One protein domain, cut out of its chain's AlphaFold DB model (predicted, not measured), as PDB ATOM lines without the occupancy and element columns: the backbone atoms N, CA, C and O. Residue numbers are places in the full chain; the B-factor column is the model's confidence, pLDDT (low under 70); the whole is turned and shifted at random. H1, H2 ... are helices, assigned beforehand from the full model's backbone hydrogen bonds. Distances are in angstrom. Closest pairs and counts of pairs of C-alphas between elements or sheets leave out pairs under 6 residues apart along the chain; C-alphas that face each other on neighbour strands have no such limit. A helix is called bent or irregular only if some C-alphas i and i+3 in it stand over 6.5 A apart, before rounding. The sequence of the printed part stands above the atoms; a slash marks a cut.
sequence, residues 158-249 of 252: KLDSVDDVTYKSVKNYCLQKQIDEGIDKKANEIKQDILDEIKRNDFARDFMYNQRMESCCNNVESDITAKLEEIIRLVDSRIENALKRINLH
ATOM      1  N   LYS A 158      -3.505   8.040  45.293       92.31
ATOM      2  CA  LYS A 158      -4.429   8.978  45.937       92.31
ATOM      3  C   LYS A 158      -5.607   8.296  46.627       92.31
ATOM      4  O   LYS A 158      -6.446   9.005  47.178       92.31
ATOM      5  N   LEU A 159      -5.687   6.961  46.623       90.88
ATOM      6  CA  LEU A 159      -6.849   6.216  47.127       90.88
ATOM      7  C   LEU A 159      -7.217   6.566  48.579       90.88
ATOM      8  O   LEU A 159      -8.395   6.681  48.892       90.88
ATOM      9  N   ASP A 160      -6.231   6.808  49.442       89.75
ATOM     10  CA  ASP A 160      -6.467   7.136  50.858       89.75
ATOM     11  C   ASP A 160      -6.892   8.599  51.088       89.75
ATOM     12  O   ASP A 160      -7.207   8.996  52.207       89.75
ATOM     13  N   SER A 161      -6.873   9.422  50.036       89.12
ATOM     14  CA  SER A 161      -7.149  10.864  50.101       89.12
ATOM     15  C   SER A 161      -8.487  11.277  49.484       89.12
ATOM     16  O   SER A 161      -8.799  12.468  49.457       89.12
ATOM     17  N   VAL A 162      -9.274  10.320  48.983       87.12
ATOM     18  CA  VAL A 162     -10.585  10.588  48.374       87.12
ATOM     19  C   VAL A 162     -11.734  10.359  49.355       87.12
ATOM     20  O   VAL A 162     -11.571   9.733  50.399       87.12
ATOM     21  N   ASP A 163     -12.915  10.872  49.017       88.19
ATOM     22  CA  ASP A 163     -14.132  10.650  49.796       88.19
ATOM     23  C   ASP A 163     -14.612   9.183  49.741       88.19
ATOM     24  O   ASP A 163     -14.267   8.421  48.833       88.19
ATOM     25  N   ASP A 164     -15.470   8.799  50.691       90.06
ATOM     26  CA  ASP A 164     -16.013   7.439  50.814       90.06
ATOM     27  C   ASP A 164     -16.729   6.931  49.551       90.06
ATOM     28  O   ASP A 164     -16.736   5.725  49.286       90.06
ATOM     29  N   VAL A 165     -17.378   7.821  48.790       89.06
ATOM     30  CA  VAL A 165     -18.102   7.449  47.566       89.06
ATOM     31  C   VAL A 165     -17.094   7.090  46.480       89.06
ATOM     32  O   VAL A 165     -17.188   6.016  45.881       89.06
ATOM     33  N   THR A 166     -16.092   7.941  46.276       88.00
ATOM     34  CA  THR A 166     -15.007   7.715  45.321       88.00
ATOM     35  C   THR A 166     -14.194   6.477  45.698       88.00
ATOM     36  O   THR A 166     -14.004   5.609  44.848       88.00
ATOM     37  N   TYR A 167     -13.808   6.322  46.970       90.00
ATOM     38  CA  TYR A 167     -13.089   5.144  47.469       90.00
ATOM     39  C   TYR A 167     -13.828   3.847  47.122       90.00
ATOM     40  O   TYR A 167     -13.259   2.936  46.515       90.00
ATOM     41  N   LYS A 168     -15.131   3.772  47.430       91.69
ATOM     42  CA  LYS A 168     -15.962   2.602  47.101       91.69
ATOM     43  C   LYS A 168     -16.021   2.335  45.597       91.69
ATOM     44  O   LYS A 168     -16.038   1.170  45.210       91.69
ATOM     45  N   SER A 169     -16.029   3.385  44.776       87.31
ATOM     46  CA  SER A 169     -16.082   3.277  43.317       87.31
ATOM     47  C   SER A 169     -14.782   2.774  42.683       87.31
ATOM     48  O   SER A 169     -14.860   2.192  41.603       87.31
ATOM     49  N   VAL A 170     -13.607   3.016  43.281       90.06
ATOM     50  CA  VAL A 170     -12.306   2.753  42.620       90.06
ATOM     51  C   VAL A 170     -11.397   1.765  43.358       90.06
ATOM     52  O   VAL A 170     -10.422   1.296  42.773       90.06
ATOM     53  N   LYS A 171     -11.714   1.371  44.601       92.38
ATOM     54  CA  LYS A 171     -10.893   0.428  45.389       92.38
ATOM     55  C   LYS A 171     -10.603  -0.891  44.657       92.38
ATOM     56  O   LYS A 171      -9.469  -1.359  44.671       92.38
ATOM     57  N   ASN A 172     -11.601  -1.463  43.975       90.38
ATOM     58  CA  ASN A 172     -11.455  -2.744  43.279       90.38
ATOM     59  C   ASN A 172     -10.570  -2.587  42.037       90.38
ATOM     60  O   ASN A 172      -9.745  -3.451  41.766       90.38
ATOM     61  N   TYR A 173     -10.685  -1.455  41.336       90.12
ATOM     62  CA  TYR A 173      -9.789  -1.108  40.234       90.12
ATOM     63  C   TYR A 173      -8.332  -1.016  40.710       90.12
ATOM     64  O   TYR A 173      -7.447  -1.593  40.085       90.12
ATOM     65  N   CYS A 174      -8.077  -0.349  41.839       92.19
ATOM     66  CA  CYS A 174      -6.721  -0.228  42.372       92.19
ATOM     67  C   CYS A 174      -6.143  -1.551  42.869       92.19
ATOM     68  O   CYS A 174      -4.966  -1.817  42.632       92.19
ATOM     69  N   LEU A 175      -6.965  -2.393  43.496       90.81
ATOM     70  CA  LEU A 175      -6.557  -3.741  43.876       90.81
ATOM     71  C   LEU A 175      -6.203  -4.580  42.642       90.81
ATOM     72  O   LEU A 175      -5.141  -5.196  42.613       90.81
ATOM     73  N   GLN A 176      -7.052  -4.562  41.609       88.88
ATOM     74  CA  GLN A 176      -6.794  -5.287  40.365       88.88
ATOM     75  C   GLN A 176      -5.497  -4.812  39.705       88.88
ATOM     76  O   GLN A 176      -4.648  -5.626  39.362       88.88
ATOM     77  N   LYS A 177      -5.291  -3.493  39.621       90.00
ATOM     78  CA  LYS A 177      -4.073  -2.907  39.056       90.00
ATOM     79  C   LYS A 177      -2.806  -3.354  39.795       90.00
ATOM     80  O   LYS A 177      -1.819  -3.690  39.151       90.00
ATOM     81  N   GLN A 178      -2.831  -3.392  41.129       89.44
ATOM     82  CA  GLN A 178      -1.700  -3.887  41.924       89.44
ATOM     83  C   GLN A 178      -1.405  -5.369  41.660       89.44
ATOM     84  O   GLN A 178      -0.241  -5.768  41.621       89.44
ATOM     85  N   ILE A 179      -2.449  -6.186  41.486       88.00
ATOM     86  CA  ILE A 179      -2.304  -7.602  41.137       88.00
ATOM     87  C   ILE A 179      -1.663  -7.739  39.754       88.00
ATOM     88  O   ILE A 179      -0.681  -8.469  39.624       88.00
ATOM     89  N   ASP A 180      -2.167  -7.011  38.757       86.25
ATOM     90  CA  ASP A 180      -1.667  -7.055  37.379       86.25
ATOM     91  C   ASP A 180      -0.191  -6.629  37.308       86.25
ATOM     92  O   ASP A 180       0.640  -7.356  36.767       86.25
ATOM     93  N   GLU A 181       0.173  -5.517  37.956       88.94
ATOM     94  CA  GLU A 181       1.564  -5.049  38.044       88.94
ATOM     95  C   GLU A 181       2.478  -6.073  38.742       88.94
ATOM     96  O   GLU A 181       3.637  -6.264  38.355       88.94
ATOM     97  N   GLY A 182       1.963  -6.768  39.763       86.31
ATOM     98  CA  GLY A 182       2.672  -7.849  40.444       86.31
ATOM     99  C   GLY A 182       2.899  -9.072  39.550       86.31
ATOM    100  O   GLY A 182       4.005  -9.624  39.535       86.31
ATOM    101  N   ILE A 183       1.879  -9.476  38.787       85.44
ATOM    102  CA  ILE A 183       1.959 -10.573  37.812       85.44
ATOM    103  C   ILE A 183       2.966 -10.223  36.715       85.44
ATOM    104  O   ILE A 183       3.872 -11.018  36.459       85.44
ATOM    105  N   ASP A 184       2.873  -9.030  36.131       82.38
ATOM    106  CA  ASP A 184       3.771  -8.563  35.071       82.38
ATOM    107  C   ASP A 184       5.223  -8.515  35.539       82.38
ATOM    108  O   ASP A 184       6.138  -8.959  34.837       82.38
ATOM    109  N   LYS A 185       5.460  -8.018  36.758       90.94
ATOM    110  CA  LYS A 185       6.794  -8.028  37.358       90.94
ATOM    111  C   LYS A 185       7.336  -9.454  37.461       90.94
ATOM    112  O   LYS A 185       8.460  -9.709  37.033       90.94
ATOM    113  N   LYS A 186       6.539 -10.390  37.984       86.31
ATOM    114  CA  LYS A 186       6.974 -11.779  38.162       86.31
ATOM    115  C   LYS A 186       7.191 -12.498  36.830       86.31
ATOM    116  O   LYS A 186       8.164 -13.235  36.695       86.31
ATOM    117  N   ALA A 187       6.335 -12.252  35.841       79.31
ATOM    118  CA  ALA A 187       6.490 -12.775  34.488       79.31
ATOM    119  C   ALA A 187       7.794 -12.285  33.842       79.31
ATOM    120  O   ALA A 187       8.515 -13.072  33.228       79.31
ATOM    121  N   ASN A 188       8.140 -11.008  34.030       81.25
ATOM    122  CA  ASN A 188       9.393 -10.451  33.528       81.25
ATOM    123  C   ASN A 188      10.628 -11.031  34.229       81.25
ATOM    124  O   ASN A 188      11.605 -11.325  33.546       81.25
ATOM    125  N   GLU A 189      10.585 -11.238  35.550       87.06
ATOM    126  CA  GLU A 189      11.658 -11.927  36.285       87.06
ATOM    127  C   GLU A 189      11.885 -13.342  35.726       87.06
ATOM    128  O   GLU A 189      12.993 -13.665  35.310       87.06
ATOM    129  N   ILE A 190      10.817 -14.143  35.600       79.19
ATOM    130  CA  ILE A 190      10.889 -15.507  35.046       79.19
ATOM    131  C   ILE A 190      11.434 -15.492  33.613       79.19
ATOM    132  O   ILE A 190      12.258 -16.328  33.245       79.19
ATOM    133  N   LYS A 191      10.997 -14.531  32.792       81.12
ATOM    134  CA  LYS A 191      11.496 -14.368  31.424       81.12
ATOM    135  C   LYS A 191      13.006 -14.126  31.402       81.12
ATOM    136  O   LYS A 191      13.679 -14.697  30.548       81.12
ATOM    137  N   GLN A 192      13.538 -13.302  32.305       82.88
ATOM    138  CA  GLN A 192      14.985 -13.080  32.389       82.88
ATOM    139  C   GLN A 192      15.724 -14.328  32.875       82.88
ATOM    140  O   GLN A 192      16.717 -14.699  32.256       82.88
ATOM    141  N   ASP A 193      15.202 -15.028  33.886       80.69
ATOM    142  CA  ASP A 193      15.804 -16.270  34.387       80.69
ATOM    143  C   ASP A 193      15.927 -17.332  33.279       80.69
ATOM    144  O   ASP A 193      16.974 -17.965  33.129       80.69
ATOM    145  N   ILE A 194      14.880 -17.486  32.455       70.75
ATOM    146  CA  ILE A 194      14.882 -18.390  31.293       70.75
ATOM    147  C   ILE A 194      15.915 -17.940  30.252       70.75
ATOM    148  O   ILE A 194      16.674 -18.767  29.749       70.75
ATOM    149  N   LEU A 195      15.970 -16.645  29.922       72.69
ATOM    150  CA  LEU A 195      16.933 -16.121  28.946       72.69
ATOM    151  C   LEU A 195      18.383 -16.323  29.399       72.69
ATOM    152  O   LEU A 195      19.246 -16.625  28.574       72.69
ATOM    153  N   ASP A 196      18.657 -16.177  30.690       79.81
ATOM    154  CA  ASP A 196      19.987 -16.405  31.247       79.81
ATOM    155  C   ASP A 196      20.357 -17.892  31.257       79.81
ATOM    156  O   ASP A 196      21.509 -18.235  30.985       79.81
ATOM    157  N   GLU A 197      19.394 -18.783  31.503       77.94
ATOM    158  CA  GLU A 197      19.601 -20.230  31.400       77.94
ATOM    159  C   GLU A 197      19.878 -20.673  29.956       77.94
ATOM    160  O   GLU A 197      20.802 -21.452  29.720       77.94
ATOM    161  N   ILE A 198      19.154 -20.124  28.973       66.25
ATOM    162  CA  ILE A 198      19.418 -20.368  27.546       66.25
ATOM    163  C   ILE A 198      20.846 -19.934  27.189       66.25
ATOM    164  O   ILE A 198      21.602 -20.729  26.640       66.25
ATOM    165  N   LYS A 199      21.268 -18.722  27.578       72.31
ATOM    166  CA  LYS A 199      22.635 -18.232  27.313       72.31
ATOM    167  C   LYS A 199      23.715 -19.094  27.964       72.31
ATOM    168  O   LYS A 199      24.766 -19.307  27.364       72.31
ATOM    169  N   ARG A 200      23.488 -19.572  29.194       73.31
ATOM    170  CA  ARG A 200      24.416 -20.488  29.876       73.31
ATOM    171  C   ARG A 200      24.560 -21.799  29.111       73.31
ATOM    172  O   ARG A 200      25.681 -22.273  28.946       73.31
ATOM    173  N   ASN A 201      23.451 -22.352  28.624       66.19
ATOM    174  CA  ASN A 201      23.459 -23.578  27.833       66.19
ATOM    175  C   ASN A 201      24.093 -23.379  26.452       66.19
ATOM    176  O   ASN A 201      24.872 -24.230  26.033       66.19
ATOM    177  N   ASP A 202      23.860 -22.245  25.790       67.38
ATOM    178  CA  ASP A 202      24.541 -21.889  24.541       67.38
ATOM    179  C   ASP A 202      26.058 -21.775  24.747       67.38
ATOM    180  O   ASP A 202      26.831 -22.352  23.987       67.38
ATOM    181  N   PHE A 203      26.495 -21.109  25.821       63.06
ATOM    182  CA  PHE A 203      27.912 -21.020  26.185       63.06
ATOM    183  C   PHE A 203      28.515 -22.397  26.499       63.06
ATOM    184  O   PHE A 203      29.627 -22.703  26.068       63.06
ATOM    185  N   ALA A 204      27.788 -23.249  27.229       59.44
ATOM    186  CA  ALA A 204      28.210 -24.618  27.501       59.44
ATOM    187  C   ALA A 204      28.302 -25.444  26.208       59.44
ATOM    188  O   ALA A 204      29.264 -26.187  26.027       59.44
ATOM    189  N   ARG A 205      27.356 -25.277  25.278       60.84
ATOM    190  CA  ARG A 205      27.374 -25.912  23.957       60.84
ATOM    191  C   ARG A 205      28.572 -25.451  23.131       60.84
ATOM    192  O   ARG A 205      29.281 -26.305  22.609       60.84
ATOM    193  N   ASP A 206      28.853 -24.152  23.070       63.06
ATOM    194  CA  ASP A 206      30.019 -23.607  22.360       63.06
ATOM    195  C   ASP A 206      31.338 -24.093  22.979       63.06
ATOM    196  O   ASP A 206      32.282 -24.445  22.268       63.06
ATOM    197  N   PHE A 207      31.410 -24.169  24.310       59.38
ATOM    198  CA  PHE A 207      32.552 -24.738  25.021       59.38
ATOM    199  C   PHE A 207      32.752 -26.228  24.682       59.38
ATOM    200  O   PHE A 207      33.871 -26.644  24.381       59.38
ATOM    201  N   MET A 208      31.674 -27.020  24.658       54.16
ATOM    202  CA  MET A 208      31.702 -28.447  24.310       54.16
ATOM    203  C   MET A 208      32.016 -28.692  22.822       54.16
ATOM    204  O   MET A 208      32.762 -29.618  22.497       54.16
ATOM    205  N   TYR A 209      31.512 -27.843  21.920       54.88
ATOM    206  CA  TYR A 209      31.799 -27.876  20.480       54.88
ATOM    207  C   TYR A 209      33.290 -27.624  20.208       54.88
ATOM    208  O   TYR A 209      33.938 -28.379  19.479       54.88
ATOM    209  N   ASN A 210      33.879 -26.647  20.905       56.94
ATOM    210  CA  ASN A 210      35.311 -26.352  20.836       56.94
ATOM    211  C   ASN A 210      36.203 -27.428  21.496       56.94
ATOM    212  O   ASN A 210      37.410 -27.447  21.249       56.94
ATOM    213  N   GLN A 211      35.635 -28.354  22.282       56.72
ATOM    214  CA  GLN A 211      36.347 -29.484  22.900       56.72
ATOM    215  C   GLN A 211      36.271 -30.820  22.122       56.72
ATOM    216  O   GLN A 211      36.806 -31.817  22.600       56.72
ATOM    217  N   ARG A 212      35.708 -30.858  20.897       56.03
ATOM    218  CA  ARG A 212      35.596 -32.060  20.024       56.03
ATOM    219  C   ARG A 212      34.816 -33.242  20.639       56.03
ATOM    220  O   ARG A 212      35.370 -34.313  20.863       56.03
ATOM    221  N   MET A 213      33.495 -33.098  20.788       55.34
ATOM    222  CA  MET A 213      32.553 -34.228  20.938       55.34
ATOM    223  C   MET A 213      31.244 -33.974  20.154       55.34
ATOM    224  O   MET A 213      30.201 -33.699  20.735       55.34
ATOM    225  N   GLU A 214      31.274 -34.082  18.820       51.78
ATOM    226  CA  GLU A 214      30.146 -33.742  17.918       51.78
ATOM    227  C   GLU A 214      28.949 -34.724  17.930       51.78
ATOM    228  O   GLU A 214      27.915 -34.437  17.337       51.78
ATOM    229  N   SER A 215      29.027 -35.870  18.613       48.66
ATOM    230  CA  SER A 215      27.985 -36.917  18.530       48.66
ATOM    231  C   SER A 215      26.916 -36.855  19.641       48.66
ATOM    232  O   SER A 215      25.823 -37.392  19.486       48.66
ATOM    233  N   CYS A 216      27.183 -36.181  20.769       53.72
ATOM    234  CA  CYS A 216      26.281 -36.210  21.933       53.72
ATOM    235  C   CYS A 216      25.277 -35.040  21.978       53.72
ATOM    236  O   CYS A 216      24.176 -35.191  22.503       53.72
ATOM    237  N   CYS A 217      25.627 -33.881  21.411       54.06
ATOM    238  CA  CYS A 217      24.887 -32.637  21.651       54.06
ATOM    239  C   CYS A 217      23.585 -32.495  20.844       54.06
ATOM    240  O   CYS A 217      22.629 -31.925  21.361       54.06
ATOM    241  N   ASN A 218      23.494 -33.065  19.637       53.12
ATOM    242  CA  ASN A 218      22.313 -32.886  18.776       53.12
ATOM    243  C   ASN A 218      21.028 -33.497  19.370       53.12
ATOM    244  O   ASN A 218      19.946 -32.938  19.207       53.12
ATOM    245  N   ASN A 219      21.140 -34.611  20.103       53.81
ATOM    246  CA  ASN A 219      19.984 -35.242  20.753       53.81
ATOM    247  C   ASN A 219      19.543 -34.464  22.003       53.81
ATOM    248  O   ASN A 219      18.353 -34.339  22.267       53.81
ATOM    249  N   VAL A 220      20.497 -33.894  22.746       55.00
ATOM    250  CA  VAL A 220      20.222 -33.132  23.972       55.00
ATOM    251  C   VAL A 220      19.580 -31.779  23.652       55.00
ATOM    252  O   VAL A 220      18.637 -31.381  24.327       55.00
ATOM    253  N   GLU A 221      20.034 -31.089  22.603       56.72
ATOM    254  CA  GLU A 221      19.445 -29.817  22.161       56.72
ATOM    255  C   GLU A 221      17.998 -29.988  21.679       56.72
ATOM    256  O   GLU A 221      17.119 -29.210  22.057       56.72
ATOM    257  N   SER A 222      17.728 -31.049  20.912       58.00
ATOM    258  CA  SER A 222      16.373 -31.392  20.471       58.00
ATOM    259  C   SER A 222      15.455 -31.729  21.654       58.00
ATOM    260  O   SER A 222      14.321 -31.253  21.702       58.00
ATOM    261  N   ASP A 223      15.938 -32.503  22.631       60.00
ATOM    262  CA  ASP A 223      15.152 -32.889  23.811       60.00
ATOM    263  C   ASP A 223      14.875 -31.705  24.750       60.00
ATOM    264  O   ASP A 223      13.784 -31.598  25.318       60.00
ATOM    265  N   ILE A 224      15.839 -30.794  24.917       57.38
ATOM    266  CA  ILE A 224      15.667 -29.575  25.719       57.38
ATOM    267  C   ILE A 224      14.674 -28.630  25.044       57.38
ATOM    268  O   ILE A 224      13.781 -28.113  25.714       57.38
ATOM    269  N   THR A 225      14.786 -28.443  23.728       61.16
ATOM    270  CA  THR A 225      13.882 -27.577  22.959       61.16
ATOM    271  C   THR A 225      12.445 -28.089  23.028       61.16
ATOM    272  O   THR A 225      11.545 -27.331  23.380       61.16
ATOM    273  N   ALA A 226      12.231 -29.393  22.821       65.69
ATOM    274  CA  ALA A 226      10.903 -29.999  22.919       65.69
ATOM    275  C   ALA A 226      10.288 -29.853  24.325       65.69
ATOM    276  O   ALA A 226       9.105 -29.538  24.463       65.69
ATOM    277  N   LYS A 227      11.093 -30.019  25.386       61.47
ATOM    278  CA  LYS A 227      10.628 -29.825  26.769       61.47
ATOM    279  C   LYS A 227      10.340 -28.363  27.102       61.47
ATOM    280  O   LYS A 227       9.398 -28.088  27.843       61.47
ATOM    281  N   LEU A 228      11.122 -27.423  26.573       59.44
ATOM    282  CA  LEU A 228      10.871 -25.987  26.724       59.44
ATOM    283  C   LEU A 228       9.562 -25.579  26.045       59.44
ATOM    284  O   LEU A 228       8.759 -24.881  26.661       59.44
ATOM    285  N   GLU A 229       9.310 -26.057  24.827       69.81
ATOM    286  CA  GLU A 229       8.052 -25.808  24.117       69.81
ATOM    287  C   GLU A 229       6.843 -26.385  24.869       69.81
ATOM    288  O   GLU A 229       5.799 -25.733  24.964       69.81
ATOM    289  N   GLU A 230       6.981 -27.568  25.475       72.62
ATOM    290  CA  GLU A 230       5.938 -28.169  26.312       72.62
ATOM    291  C   GLU A 230       5.660 -27.338  27.577       72.62
ATOM    292  O   GLU A 230       4.501 -27.073  27.908       72.62
ATOM    293  N   ILE A 231       6.710 -26.874  28.265       64.00
ATOM    294  CA  ILE A 231       6.582 -26.038  29.468       64.00
ATOM    295  C   ILE A 231       5.919 -24.700  29.136       64.00
ATOM    296  O   ILE A 231       4.988 -24.305  29.839       64.00
ATOM    297  N   ILE A 232       6.354 -24.024  28.068       66.69
ATOM    298  CA  ILE A 232       5.758 -22.758  27.614       66.69
ATOM    299  C   ILE A 232       4.261 -22.958  27.361       66.69
ATOM    300  O   ILE A 232       3.433 -22.244  27.923       66.69
ATOM    301  N   ARG A 233       3.896 -24.017  26.631       76.69
ATOM    302  CA  ARG A 233       2.497 -24.329  26.323       76.69
ATOM    303  C   ARG A 233       1.652 -24.617  27.574       76.69
ATOM    304  O   ARG A 233       0.474 -24.256  27.628       76.69
ATOM    305  N   LEU A 234       2.228 -25.268  28.588       65.62
ATOM    306  CA  LEU A 234       1.557 -25.530  29.867       65.62
ATOM    307  C   LEU A 234       1.369 -24.256  30.701       65.62
ATOM    308  O   LEU A 234       0.330 -24.102  31.351       65.62
ATOM    309  N   VAL A 235       2.352 -23.355  30.688       68.50
ATOM    310  CA  VAL A 235       2.280 -22.057  31.371       68.50
ATOM    311  C   VAL A 235       1.219 -21.174  30.716       68.50
ATOM    312  O   VAL A 235       0.331 -20.701  31.426       68.50
ATOM    313  N   ASP A 236       1.226 -21.052  29.389       70.25
ATOM    314  CA  ASP A 236       0.237 -20.267  28.641       70.25
ATOM    315  C   ASP A 236      -1.190 -20.769  28.906       70.25
ATOM    316  O   ASP A 236      -2.078 -19.994  29.263       70.25
ATOM    317  N   SER A 237      -1.399 -22.089  28.871       72.12
ATOM    318  CA  SER A 237      -2.694 -22.704  29.195       72.12
ATOM    319  C   SER A 237      -3.153 -22.406  30.627       72.12
ATOM    320  O   SER A 237      -4.336 -22.161  30.882       72.12
ATOM    321  N   ARG A 238      -2.238 -22.409  31.605       65.38
ATOM    322  CA  ARG A 238      -2.578 -22.073  32.997       65.38
ATOM    323  C   ARG A 238      -2.920 -20.598  33.166       65.38
ATOM    324  O   ARG A 238      -3.868 -20.305  33.894       65.38
ATOM    325  N   ILE A 239      -2.204 -19.706  32.485       60.47
ATOM    326  CA  ILE A 239      -2.488 -18.267  32.477       60.47
ATOM    327  C   ILE A 239      -3.868 -18.013  31.859       60.47
ATOM    328  O   ILE A 239      -4.715 -17.395  32.501       60.47
ATOM    329  N   GLU A 240      -4.160 -18.576  30.684       64.94
ATOM    330  CA  GLU A 240      -5.473 -18.442  30.042       64.94
ATOM    331  C   GLU A 240      -6.617 -18.969  30.920       64.94
ATOM    332  O   GLU A 240      -7.682 -18.353  31.013       64.94
ATOM    333  N   ASN A 241      -6.415 -20.104  31.592       64.50
ATOM    334  CA  ASN A 241      -7.416 -20.676  32.489       64.50
ATOM    335  C   ASN A 241      -7.626 -19.834  33.754       64.50
ATOM    336  O   ASN A 241      -8.760 -19.718  34.223       64.50
ATOM    337  N   ALA A 242      -6.565 -19.239  34.306       57.00
ATOM    338  CA  ALA A 242      -6.670 -18.318  35.433       57.00
ATOM    339  C   ALA A 242      -7.450 -17.053  35.040       57.00
ATOM    340  O   ALA A 242      -8.400 -16.687  35.731       57.00
ATOM    341  N   LEU A 243      -7.138 -16.466  33.881       52.38
ATOM    342  CA  LEU A 243      -7.848 -15.307  33.335       52.38
ATOM    343  C   LEU A 243      -9.333 -15.609  33.074       52.38
ATOM    344  O   LEU A 243     -10.199 -14.808  33.419       52.38
ATOM    345  N   LYS A 244      -9.661 -16.798  32.546       65.94
ATOM    346  CA  LYS A 244     -11.060 -17.237  32.375       65.94
ATOM    347  C   LYS A 244     -11.800 -17.372  33.705       65.94
ATOM    348  O   LYS A 244     -12.957 -16.983  33.775       65.94
ATOM    349  N   ARG A 245     -11.167 -17.906  34.755       63.16
ATOM    350  CA  ARG A 245     -11.796 -18.047  36.084       63.16
ATOM    351  C   ARG A 245     -12.078 -16.701  36.743       63.16
ATOM    352  O   ARG A 245     -13.121 -16.564  37.370       63.16
ATOM    353  N   ILE A 246     -11.190 -15.727  36.562       57.19
ATOM    354  CA  ILE A 246     -11.399 -14.350  37.025       57.19
ATOM    355  C   ILE A 246     -12.589 -13.723  36.280       57.19
ATOM    356  O   ILE A 246     -13.488 -13.181  36.910       57.19
ATOM    357  N   ASN A 247     -12.673 -13.909  34.960       55.38
ATOM    358  CA  ASN A 247     -13.796 -13.420  34.148       55.38
ATOM    359  C   ASN A 247     -15.123 -14.187  34.351       55.38
ATOM    360  O   ASN A 247     -16.169 -13.727  33.900       55.38
ATOM    361  N   LEU A 248     -15.099 -15.352  35.009       49.41
ATOM    362  CA  LEU A 248     -16.279 -16.165  35.340       49.41
ATOM    363  C   LEU A 248     -16.858 -15.866  36.730       49.41
ATOM    364  O   LEU A 248     -17.874 -16.461  37.088       49.41
ATOM    365  N   HIS A 249     -16.275 -14.933  37.488       44.97
ATOM    366  CA  HIS A 249     -16.878 -14.388  38.707       44.97
ATOM    367  C   HIS A 249     -17.263 -12.911  38.493       44.97
ATOM    368  O   HIS A 249     -16.539 -12.022  38.936       44.97
TER     369      HIS A 249
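What this domain is: This is residues 158 to 249 of the 252 residues of the protein "C-type lectin domain-containing protein" of Leptotrombidium deliense (UniProt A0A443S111). Picture a long, narrow U with unequal arms: the long helix H2 runs out, the chain turns at its end, and the shorter H3 folds back alongside it, with an open gap between the two for most of their length. At the other end of H2, the one-turn helix H1 folds back over the kinked first part of H2, on the side away from H3. The printed part has 92 residues with three named helices, in the order H1, H2, H3, and no named strand; the class is all helix. The whole is extended, with a radius of gyration of the C-alphas of 22.0 A, and the C-alphas span 72 by 28 by 6 A.

Where its parts are: Start with H2, residues 164 to 210: find C-alpha 164 at (-16.013, 7.439, 50.814) and go from there to C-alpha 210 at (35.311, -26.352, 20.836), 68.4 A away. On the way, look near residue 171 for a kink of 40 degrees; H2 is irregular there, with C-alphas 169 and 172 standing 7.6 A apart. Next find H3, residues 217 to 247, which measures 45.0 A from its first to its last C-alpha and ends at C-alpha 247, (-13.796, -13.420, 34.148). Before H2 comes H1, residues 158 to 161, which begins at C-alpha 158, (-4.429, 8.978, 45.937), and is 5.3 A long.

How they stand to each other: H2 and H3 run opposite ways at a shallow tilt of 5 degrees. They are close but not clearly touching: their closest C-alphas, those of Arg 205 and Cys 217, are 7.5 A apart, and their centres are 15.7 A apart. H1 touches H2, which meets it with residues 167 to 171 alone; the closest C-alphas there are those of Leu 159 and Tyr 167, 6.3 A apart. H1 and H3 are apart. In the backbone of H3, every O i to N i+4 pair is within hydrogen-bond range, in H2 41 of 43 are, and H1 is too short for such a pair.

The domain as a whole: The two C-alphas farthest apart, those of Val 165 and Arg 212, are 72.1 A from each other, while the first and last printed C-alphas are 27.4 A apart. The printed part has no cut; the link from H1 to H2 is tight, and that from H2 to H3, with 6 residues, is short. Look along residues 175 to 193 of H2 and residues 229 to 249, of which 229 to 247 belong to H3, for two of the stretches that stand free. The mean pLDDT of the printed part is 71.9, and 46 residues are under 70, among them residues 201 to 229 and 238 to 249.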